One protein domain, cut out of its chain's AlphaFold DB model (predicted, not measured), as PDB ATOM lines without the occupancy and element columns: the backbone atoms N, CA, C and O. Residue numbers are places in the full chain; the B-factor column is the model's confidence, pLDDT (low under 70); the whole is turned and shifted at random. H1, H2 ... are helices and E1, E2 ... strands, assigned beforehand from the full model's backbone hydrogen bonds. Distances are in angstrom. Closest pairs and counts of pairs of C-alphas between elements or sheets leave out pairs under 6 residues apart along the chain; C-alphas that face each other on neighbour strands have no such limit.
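Overview. This is residues 4 to 82 of the 137 residues of an uncharacterized protein of Methylobacterium sp. WL69 (UniProt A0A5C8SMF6). A long helix, H1, packs with its later part on two shorter helices, H2 and H3, while a small hairpin of strands, E1 and E2, sits by its first part and by the start of H3. From the hairpin a long loop, residues 49 to 66, swings away from the helices and comes back to begin H3. The printed part has 79 residues, with three named helices and two named strands in the order H1, H2, E1, E2, H3; the sheet is E1 - E2, antiparallel, and the class is mostly helix. The whole is compact, with a radius of gyration of the C-alphas of 12.2 A, and spans 33 by 30 by 21 A.

Along the chain. Find C-alpha 4 at (109.011, 156.949, 114.685); from there H1, residues 4 to 21, runs 26.1 A to C-alpha 21 at (119.408, 153.692, 138.368). Next comes H2, residues 27 to 35, 11.8 A long. Then look for E1, residues 38 to 40, 7.0 A long, and E2, residues 46 to 48, 7.2 A long. Last is H3, residues 67 to 77, which runs 15.2 A and ends at C-alpha 77, (135.437, 156.251, 131.409).

Arrangement. Start at H1, which touches H2 with its residues 12 to 20 alone; the closest C-alphas are those of Arg 16 and Glu 31, 6.9 A apart. The two stand at a steep tilt of 52 degrees and run opposite ways. H1 touches H3 with residues 15 to 19 alone, closest at the C-alphas of Glu 18 and Ser 68, 6.8 A apart, at a steep tilt of 48 degrees, the same way. H2 and H3 are near each other, with 8 pairs of C-alphas within 10 A. Now look at the hairpin: E1 and E2 are antiparallel, their directions at 143 degrees. N 39 and O 47 are within hydrogen-bond range at 2.9 A, as are N 47 and O 39 at 3.0 A. The closest C-alphas of H1 and E2 are those of Ala 11 and Ile 46, 6.2 A apart; those of E2 and H3 are Ala 48 and Val 67, 5.4 A apart. H2 and E2 are only just apart, at 8.5 A. In H1, H2 and H3 every O i to N i+4 pair is within hydrogen-bond range.

Size, cuts and confidence. The two C-alphas farthest apart are those of Ile 25 and Pro 61, 34.9 A. The printed part has no cut. The link from E2 to H3, 18 residues, is long; the other three are tight. Look in the B-factor column for low confidence at residue 4 and residues 58 to 62, under 70; the mean pLDDT of the printed part is 80.4.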
ATOM      1  N   GLN A   4     107.607 156.633 114.379       66.94
ATOM      2  CA  GLN A   4     109.011 156.949 114.685       66.94
ATOM      3  C   GLN A   4     109.158 157.912 115.874       66.94
ATOM      4  O   GLN A   4     110.076 157.782 116.681       66.94
ATOM      5  N   THR A   5     108.235 158.863 116.026       76.56
ATOM      6  CA  THR A   5     108.228 159.799 117.160       76.56
ATOM      7  C   THR A   5     107.889 159.093 118.477       76.56
ATOM      8  O   THR A   5     108.407 159.471 119.528       76.56
ATOM      9  N   ALA A   6     107.032 158.067 118.442       78.75
ATOM     10  CA  ALA A   6     106.656 157.290 119.620       78.75
ATOM     11  C   ALA A   6     107.802 156.371 120.072       78.75
ATOM     12  O   ALA A   6     108.140 156.369 121.256       78.75
ATOM     13  N   LEU A   7     108.459 155.689 119.129       77.31
ATOM     14  CA  LEU A   7     109.630 154.845 119.395       77.31
ATOM     15  C   LEU A   7     110.795 155.651 119.979       77.31
ATOM     16  O   LEU A   7     111.369 155.259 120.990       77.31
ATOM     17  N   LYS A   8     111.079 156.837 119.429       78.00
ATOM     18  CA  LYS A   8     112.106 157.738 119.981       78.00
ATOM     19  C   LYS A   8     111.785 158.195 121.406       78.00
ATOM     20  O   LYS A   8     112.672 158.239 122.254       78.00
ATOM     21  N   LYS A   9     110.515 158.500 121.703       81.19
ATOM     22  CA  LYS A   9     110.082 158.853 123.069       81.19
ATOM     23  C   LYS A   9     110.197 157.676 124.037       81.19
ATOM     24  O   LYS A   9     110.527 157.891 125.201       81.19
ATOM     25  N   LEU A  10     109.918 156.454 123.582       80.38
ATOM     26  CA  LEU A  10     110.092 155.244 124.384       80.38
ATOM     27  C   LEU A  10     111.578 154.999 124.678       80.38
ATOM     28  O   LEU A  10     111.939 154.829 125.839       80.38
ATOM     29  N   ALA A  11     112.430 155.081 123.655       79.50
ATOM     30  CA  ALA A  11     113.876 154.938 123.790       79.50
ATOM     31  C   ALA A  11     114.461 155.938 124.795       79.50
ATOM     32  O   ALA A  11     115.186 155.542 125.705       79.50
ATOM     33  N   ALA A  12     114.053 157.206 124.711       81.88
ATOM     34  CA  ALA A  12     114.454 158.233 125.669       81.88
ATOM     35  C   ALA A  12     114.013 157.906 127.108       81.88
ATOM     36  O   ALA A  12     114.785 158.079 128.046       81.88
ATOM     37  N   LYS A  13     112.791 157.386 127.307       84.50
ATOM     38  CA  LYS A  13     112.307 156.983 128.640       84.50
ATOM     39  C   LYS A  13     113.089 155.803 129.214       84.50
ATOM     40  O   LYS A  13     113.403 155.818 130.402       84.50
ATOM     41  N   VAL A  14     113.385 154.797 128.394       83.94
ATOM     42  CA  VAL A  14     114.162 153.619 128.809       83.94
ATOM     43  C   VAL A  14     115.590 154.028 129.157       83.94
ATOM     44  O   VAL A  14     116.064 153.694 130.239       83.94
ATOM     45  N   ALA A  15     116.233 154.826 128.301       82.12
ATOM     46  CA  ALA A  15     117.563 155.369 128.556       82.12
ATOM     47  C   ALA A  15     117.594 156.173 129.864       82.12
ATOM     48  O   ALA A  15     118.422 155.907 130.730       82.12
ATOM     49  N   ARG A  16     116.629 157.077 130.071       84.88
ATOM     50  CA  ARG A  16     116.506 157.865 131.305       84.88
ATOM     51  C   ARG A  16     116.316 157.004 132.549       84.88
ATOM     52  O   ARG A  16     116.965 157.250 133.563       84.88
ATOM     53  N   ALA A  17     115.450 155.995 132.492       85.06
ATOM     54  CA  ALA A  17     115.249 155.075 133.611       85.06
ATOM     55  C   ALA A  17     116.556 154.353 133.980       85.06
ATOM     56  O   ALA A  17     116.868 154.183 135.158       85.06
ATOM     57  N   GLU A  18     117.337 153.975 132.972       82.75
ATOM     58  CA  GLU A  18     118.599 153.263 133.132       82.75
ATOM     59  C   GLU A  18     119.745 154.171 133.617       82.75
ATOM     60  O   GLU A  18     120.589 153.740 134.405       82.75
ATOM     61  N   ILE A  19     119.734 155.448 133.226       84.62
ATOM     62  CA  ILE A  19     120.610 156.492 133.770       84.62
ATOM     63  C   ILE A  19     120.304 156.706 135.254       84.62
ATOM     64  O   ILE A  19     121.206 156.614 136.080       84.62
ATOM     65  N   VAL A  20     119.036 156.930 135.621       84.94
ATOM     66  CA  VAL A  20     118.624 157.227 137.007       84.94
ATOM     67  C   VAL A  20     119.024 156.111 137.977       84.94
ATOM     68  O   VAL A  20     119.482 156.403 139.083       84.94
ATOM     69  N   LYS A  21     118.936 154.838 137.563       82.81
ATOM     70  CA  LYS A  21     119.408 153.692 138.368       82.81
ATOM     71  C   LYS A  21     120.880 153.810 138.777       82.81
ATOM     72  O   LYS A  21     121.241 153.346 139.856       82.81
ATOM     73  N   ARG A  22     121.715 154.445 137.949       79.88
ATOM     74  CA  ARG A  22     123.155 154.633 138.191       79.88
ATOM     75  C   ARG A  22     123.493 155.850 139.052       79.88
ATOM     76  O   ARG A  22     124.668 156.126 139.258       79.88
ATOM     77  N   LYS A  23     122.489 156.561 139.582       83.62
ATOM     78  CA  LYS A  23     122.664 157.738 140.454       83.62
ATOM     79  C   LYS A  23     123.617 158.789 139.841       83.62
ATOM     80  O   LYS A  23     124.671 159.089 140.407       83.62
ATOM     81  N   PRO A  24     123.279 159.336 138.667       84.75
ATOM     82  CA  PRO A  24     124.086 160.354 138.004       84.75
ATOM     83  C   PRO A  24     124.169 161.626 138.857       84.75
ATOM     84  O   PRO A  24     123.246 161.924 139.614       84.75
ATOM     85  N   ILE A  25     125.258 162.383 138.717       85.50
ATOM     86  CA  ILE A  25     125.336 163.753 139.254       85.50
ATOM     87  C   ILE A  25     124.460 164.676 138.406       85.50
ATOM     88  O   ILE A  25     123.721 165.495 138.944       85.50
ATOM     89  N   ASP A  26     124.523 164.499 137.085       84.69
ATOM     90  CA  ASP A  26     123.782 165.287 136.107       84.69
ATOM     91  C   ASP A  26     123.131 164.358 135.072       84.69
ATOM     92  O   ASP A  26     123.801 163.723 134.254       84.69
ATOM     93  N   ILE A  27     121.803 164.251 135.146       85.06
ATOM     94  CA  ILE A  27     121.008 163.407 134.248       85.06
ATOM     95  C   ILE A  27     121.028 163.971 132.826       85.06
ATOM     96  O   ILE A  27     121.195 163.205 131.879       85.06
ATOM     97  N   GLU A  28     120.866 165.286 132.665       85.44
ATOM     98  CA  GLU A  28     120.708 165.926 131.351       85.44
ATOM     99  C   GLU A  28     122.001 165.841 130.540       85.44
ATOM    100  O   GLU A  28     121.985 165.573 129.333       85.44
ATOM    101  N   LEU A  29     123.140 165.991 131.216       84.31
ATOM    102  CA  LEU A  29     124.447 165.852 130.592       84.31
ATOM    103  C   LEU A  29     124.696 164.416 130.108       84.31
ATOM    104  O   LEU A  29     125.174 164.219 128.989       84.31
ATOM    105  N   ILE A  30     124.332 163.401 130.899       84.00
ATOM    106  CA  ILE A  30     124.475 161.996 130.488       84.00
ATOM    107  C   ILE A  30     123.489 161.646 129.371       84.00
ATOM    108  O   ILE A  30     123.889 160.991 128.409       84.00
ATOM    109  N   GLU A  31     122.238 162.111 129.443       85.38
ATOM    110  CA  GLU A  31     121.255 161.939 128.366       85.38
ATOM    111  C   GLU A  31     121.781 162.506 127.045       85.38
ATOM    112  O   GLU A  31     121.746 161.822 126.023       85.38
ATOM    113  N   THR A  32     122.345 163.714 127.073       85.56
ATOM    114  CA  THR A  32     122.925 164.353 125.885       85.56
ATOM    115  C   THR A  32     124.082 163.528 125.320       85.56
ATOM    116  O   THR A  32     124.123 163.285 124.115       85.56
ATOM    117  N   LEU A  33     124.979 163.031 126.179       84.19
ATOM    118  CA  LEU A  33     126.146 162.238 125.776       84.19
ATOM    119  C   LEU A  33     125.789 160.908 125.106       84.19
ATOM    120  O   LEU A  33     126.488 160.487 124.181       84.19
ATOM    121  N   ILE A  34     124.753 160.224 125.592       84.38
ATOM    122  CA  ILE A  34     124.383 158.900 125.079       84.38
ATOM    123  C   ILE A  34     123.307 158.963 123.995       84.38
ATOM    124  O   ILE A  34     123.138 157.991 123.271       84.38
ATOM    125  N   SER A  35     122.584 160.078 123.855       83.06
ATOM    126  CA  SER A  35     121.483 160.209 122.887       83.06
ATOM    127  C   SER A  35     121.906 159.963 121.435       83.06
ATOM    128  O   SER A  35     121.133 159.404 120.663       83.06
ATOM    129  N   SER A  36     123.140 160.329 121.075       81.69
ATOM    130  CA  SER A  36     123.736 160.063 119.759       81.69
ATOM    131  C   SER A  36     124.264 158.635 119.602       81.69
ATOM    132  O   SER A  36     124.556 158.214 118.490       81.69
ATOM    133  N   GLN A  37     124.373 157.890 120.703       84.19
ATOM    134  CA  GLN A  37     124.924 156.537 120.779       84.19
ATOM    135  C   GLN A  37     123.834 155.495 121.049       84.19
ATOM    136  O   GLN A  37     124.138 154.397 121.504       84.19
ATOM    137  N   ILE A  38     122.562 155.824 120.817       86.31
ATOM    138  CA  ILE A  38     121.434 154.908 120.991       86.31
ATOM    139  C   ILE A  38     120.633 154.855 119.696       86.31
ATOM    140  O   ILE A  38     120.245 155.886 119.145       86.31
ATOM    141  N   VAL A  39     120.330 153.644 119.242       86.62
ATOM    142  CA  VAL A  39     119.487 153.388 118.074       86.62
ATOM    143  C   VAL A  39     118.388 152.392 118.430       86.62
ATOM    144  O   VAL A  39     118.546 151.555 119.319       86.62
ATOM    145  N   VAL A  40     117.249 152.516 117.748       84.69
ATOM    146  CA  VAL A  40     116.157 151.540 117.817       84.69
ATOM    147  C   VAL A  40     116.274 150.630 116.600       84.69
ATOM    148  O   VAL A  40     116.297 151.134 115.474       84.69
ATOM    149  N   THR A  41     116.390 149.322 116.811       82.44
ATOM    150  CA  THR A  41     116.501 148.333 115.729       82.44
ATOM    151  C   THR A  41     115.156 148.117 115.028       82.44
ATOM    152  O   THR A  41     114.113 148.596 115.480       82.44
ATOM    153  N   ALA A  42     115.165 147.390 113.906       76.75
ATOM    154  CA  ALA A  42     113.942 147.040 113.181       76.75
ATOM    155  C   ALA A  42     113.010 146.139 114.015       76.75
ATOM    156  O   ALA A  42     111.794 146.173 113.849       76.75
ATOM    157  N   GLU A  43     113.587 145.387 114.950       77.12
ATOM    158  CA  GLU A  43     112.915 144.514 115.911       77.12
ATOM    159  C   GLU A  43     112.306 145.293 117.092       77.12
ATOM    160  O   GLU A  43     111.529 144.739 117.867       77.12
ATOM    161  N   GLY A  44     112.611 146.591 117.214       74.62
ATOM    162  CA  GLY A  44     112.137 147.454 118.296       74.62
ATOM    163  C   GLY A  44     113.039 147.474 119.532       74.62
ATOM    164  O   GLY A  44     112.667 148.089 120.535       74.62
ATOM    165  N   ASP A  45     114.220 146.855 119.469       80.25
ATOM    166  CA  ASP A  45     115.190 146.861 120.562       80.25
ATOM    167  C   ASP A  45     115.943 148.188 120.624       80.25
ATOM    168  O   ASP A  45     116.247 148.808 119.607       80.25
ATOM    169  N   ILE A  46     116.274 148.626 121.839       83.12
ATOM    170  CA  ILE A  46     117.046 149.850 122.070       83.12
ATOM    171  C   ILE A  46     118.478 149.437 122.397       83.12
ATOM    172  O   ILE A  46     118.748 148.872 123.460       83.12
ATOM    173  N   VAL A  47     119.395 149.728 121.480       86.38
ATOM    174  CA  VAL A  47     120.784 149.257 121.524       86.38
ATOM    175  C   VAL A  47     121.756 150.418 121.374       86.38
ATOM    176  O   VAL A  47     121.393 151.503 120.912       86.38
ATOM    177  N   ALA A  48     123.001 150.201 121.785       86.81
ATOM    178  CA  ALA A  48     124.063 151.167 121.594       86.81
ATOM    179  C   ALA A  48     124.466 151.233 120.114       86.81
ATOM    180  O   ALA A  48     124.542 150.208 119.436       86.81
ATOM    181  N   ALA A  49     124.752 152.436 119.634       85.06
ATOM    182  CA  ALA A  49     125.188 152.715 118.276       85.06
ATOM    183  C   ALA A  49     126.656 153.157 118.246       85.06
ATOM    184  O   ALA A  49     127.186 153.679 119.230       85.06
ATOM    185  N   ASP A  50     127.321 152.906 117.124       82.19
ATOM    186  CA  ASP A  50     128.655 153.420 116.832       82.19
ATOM    187  C   ASP A  50     128.586 154.839 116.242       82.19
ATOM    188  O   ASP A  50     127.514 155.427 116.093       82.19
ATOM    189  N   GLU A  51     129.741 155.399 115.883       77.12
ATOM    190  CA  GLU A  51     129.840 156.740 115.287       77.12
ATOM    191  C   GLU A  51     129.121 156.864 113.932       77.12
ATOM    192  O   GLU A  51     128.827 157.972 113.485       77.12
ATOM    193  N   THR A  52     128.814 155.739 113.282       77.06
ATOM    194  CA  THR A  52     128.082 155.685 112.009       77.06
ATOM    195  C   THR A  52     126.570 155.559 112.202       77.06
ATOM    196  O   THR A  52     125.820 155.618 111.226       77.06
ATOM    197  N   GLY A  53     126.104 155.408 113.447       72.44
ATOM    198  CA  GLY A  53     124.702 155.157 113.776       72.44
ATOM    199  C   GLY A  53     124.285 153.692 113.623       72.44
ATOM    200  O   GLY A  53     123.091 153.391 113.686       72.44
ATOM    201  N   SER A  54     125.241 152.781 113.435       79.75
ATOM    202  CA  SER A  54     124.986 151.344 113.327       79.75
ATOM    203  C   SER A  54     125.005 150.686 114.712       79.75
ATOM    204  O   SER A  54     125.792 151.102 115.563       79.75
ATOM    205  N   PRO A  55     124.184 149.650 114.975       82.44
ATOM    206  CA  PRO A  55     124.235 148.910 116.234       82.44
ATOM    207  C   PRO A  55     125.643 148.372 116.527       82.44
ATOM    208  O   PRO A  55     126.224 147.649 115.715       82.44
ATOM    209  N   ARG A  56     126.192 148.690 117.704       82.12
ATOM    210  CA  ARG A  56     127.498 148.177 118.138       82.12
ATOM    211  C   ARG A  56     127.413 146.679 118.391       82.12
ATOM    212  O   ARG A  56     126.542 146.228 119.131       82.12
ATOM    213  N   VAL A  57     128.371 145.927 117.857       75.38
ATOM    214  CA  VAL A  57     128.526 144.495 118.139       75.38
ATOM    215  C   VAL A  57     129.356 144.313 119.415       75.38
ATOM    216  O   VAL A  57     130.447 144.867 119.546       75.38
ATOM    217  N   GLY A  58     128.810 143.575 120.378       68.19
ATOM    218  CA  GLY A  58     129.405 143.254 121.671       68.19
ATOM    219  C   GLY A  58     130.276 141.995 121.633       68.19
ATOM    220  O   GLY A  58     130.894 141.658 120.626       68.19
ATOM    221  N   LYS A  59     130.344 141.275 122.762       58.41
ATOM    222  CA  LYS A  59     131.212 140.093 122.943       58.41
ATOM    223  C   LYS A  59     130.653 138.819 122.292       58.41
ATOM    224  O   LYS A  59     130.499 137.794 122.950       58.41
ATOM    225  N   GLY A  60     130.369 138.876 120.997       54.59
ATOM    226  CA  GLY A  60     129.989 137.720 120.195       54.59
ATOM    227  C   GLY A  60     129.439 138.125 118.829       54.59
ATOM    228  O   GLY A  60     128.881 139.216 118.698       54.59
ATOM    229  N   PRO A  61     129.564 137.261 117.807       51.03
ATOM    230  CA  PRO A  61     128.867 137.477 116.547       51.03
ATOM    231  C   PRO A  61     127.361 137.517 116.837       51.03
ATOM    232  O   PRO A  61     126.828 136.603 117.462       51.03
ATOM    233  N   ASN A  62     126.695 138.589 116.405       62.44
ATOM    234  CA  ASN A  62     125.258 138.854 116.581       62.44
ATOM    235  C   ASN A  62     124.801 139.346 117.967       62.44
ATOM    236  O   ASN A  62     123.599 139.491 118.170       62.44
ATOM    237  N   PHE A  63     125.700 139.637 118.910       71.06
ATOM    238  CA  PHE A  63     125.299 140.334 120.138       71.06
ATOM    239  C   PHE A  63     125.402 141.839 119.936       71.06
ATOM    240  O   PHE A  63     126.485 142.337 119.659       71.06
ATOM    241  N   THR A  64     124.302 142.568 120.094       78.94
ATOM    242  CA  THR A  64     124.316 144.035 120.114       78.94
ATOM    243  C   THR A  64     124.584 144.542 121.524       78.94
ATOM    244  O   THR A  64     124.019 144.022 122.486       78.94
ATOM    245  N   VAL A  65     125.418 145.571 121.651       81.69
ATOM    246  CA  VAL A  65     125.691 146.222 122.935       81.69
ATOM    247  C   VAL A  65     124.412 146.893 123.432       81.69
ATOM    248  O   VAL A  65     123.785 147.677 122.719       81.69
ATOM    249  N   SER A  66     124.011 146.585 124.659       84.50
ATOM    250  CA  SER A  66     122.822 147.180 125.277       84.50
ATOM    251  C   SER A  66     123.083 148.607 125.778       84.50
ATOM    252  O   SER A  66     124.220 148.996 126.047       84.50
ATOM    253  N   VAL A  67     122.019 149.390 125.998       83.12
ATOM    254  CA  VAL A  67     122.130 150.718 126.647       83.12
ATOM    255  C   VAL A  67     122.754 150.615 128.041       83.12
ATOM    256  O   VAL A  67     123.463 151.520 128.474       83.12
ATOM    257  N   SER A  68     122.520 149.505 128.746       81.69
ATOM    258  CA  SER A  68     123.117 149.280 130.060       81.69
ATOM    259  C   SER A  68     124.632 149.080 129.956       81.69
ATOM    260  O   SER A  68     125.387 149.732 130.668       81.69
ATOM    261  N   GLU A  69     125.105 148.271 129.010       82.31
ATOM    262  CA  GLU A  69     126.547 148.100 128.782       82.31
ATOM    263  C   GLU A  69     127.223 149.399 128.325       82.31
ATOM    264  O   GLU A  69     128.308 149.723 128.801       82.31
ATOM    265  N   LEU A  70     126.562 150.189 127.472       84.75
ATOM    266  CA  LEU A  70     127.043 151.520 127.095       84.75
ATOM    267  C   LEU A  70     127.192 152.433 128.318       84.75
ATOM    268  O   LEU A  70     128.194 153.128 128.469       84.75
ATOM    269  N   LEU A  71     126.208 152.437 129.212       84.12
ATOM    270  CA  LEU A  71     126.256 153.245 130.425       84.12
ATOM    271  C   LEU A  71     127.311 152.749 131.425       84.12
ATOM    272  O   LEU A  71     127.904 153.577 132.114       84.12
ATOM    273  N   ASP A  72     127.602 151.447 131.471       83.94
ATOM    274  CA  ASP A  72     128.744 150.908 132.220       83.94
ATOM    275  C   ASP A  72     130.078 151.438 131.657       83.94
ATOM    276  O   ASP A  72     130.959 151.829 132.425       83.94
ATOM    277  N   GLU A  73     130.231 151.509 130.328       82.94
ATOM    278  CA  GLU A  73     131.413 152.097 129.673       82.94
ATOM    279  C   GLU A  73     131.539 153.603 129.966       82.94
ATOM    280  O   GLU A  73     132.632 154.105 130.257       82.94
ATOM    281  N   VAL A  74     130.424 154.340 129.935       83.75
ATOM    282  CA  VAL A  74     130.391 155.773 130.270       83.75
ATOM    283  C   VAL A  74     130.753 155.992 131.738       83.75
ATOM    284  O   VAL A  74     131.552 156.875 132.041       83.75
ATOM    285  N   GLN A  75     130.238 155.170 132.649       82.81
ATOM    286  CA  GLN A  75     130.576 155.245 134.069       82.81
ATOM    287  C   GLN A  75     132.044 154.882 134.332       82.81
ATOM    288  O   GLN A  75     132.693 155.533 135.151       82.81
ATOM    289  N   ALA A  76     132.597 153.896 133.621       79.94
ATOM    290  CA  ALA A  76     134.005 153.520 133.740       79.94
ATOM    291  C   ALA A  76     134.957 154.595 133.188       79.94
ATOM    292  O   ALA A  76     135.996 154.864 133.787       79.94
ATOM    293  N   SER A  77     134.612 155.218 132.056       81.44
ATOM    294  CA  SER A  77     135.437 156.251 131.409       81.44
ATOM    295  C   SER A  77     135.290 157.634 132.046       81.44
ATOM    296  O   SER A  77     136.233 158.424 132.030       81.44
ATOM    297  N   ARG A  78     134.117 157.942 132.612       82.69
ATOM    298  CA  ARG A  78     133.784 159.241 133.214       82.69
ATOM    299  C   ARG A  78     133.090 159.059 134.571       82.69
ATOM    300  O   ARG A  78     131.943 159.478 134.740       82.69
ATOM    301  N   PRO A  79     133.781 158.483 135.572       79.50
ATOM    302  CA  PRO A  79     133.190 158.208 136.883       79.50
ATOM    303  C   PRO A  79     132.745 159.480 137.614       79.50
ATOM    304  O   PRO A  79     131.815 159.432 138.410       79.50
ATOM    305  N   SER A  80     133.356 160.630 137.308       80.75
ATOM    306  CA  SER A  80     132.988 161.938 137.859       80.75
ATOM    307  C   SER A  80     131.590 162.417 137.465       80.75
ATOM    308  O   SER A  80     131.115 163.380 138.049       80.75
ATOM    309  N   LEU A  81     130.934 161.786 136.484       82.06
ATOM    310  CA  LEU A  81     129.559 162.112 136.088       82.06
ATOM    311  C   LEU A  81     128.503 161.393 136.937       82.06
ATOM    312  O   LEU A  81     127.313 161.694 136.832       82.06
ATOM    313  N   PHE A  82     128.919 160.462 137.796       82.69
ATOM    314  CA  PHE A  82     128.036 159.670 138.641       82.69
ATOM    315  C   PHE A  82     128.335 159.959 140.108       82.69
ATOM    316  O   PHE A  82     129.494 160.049 140.514       82.69
TER     317      PHE A  82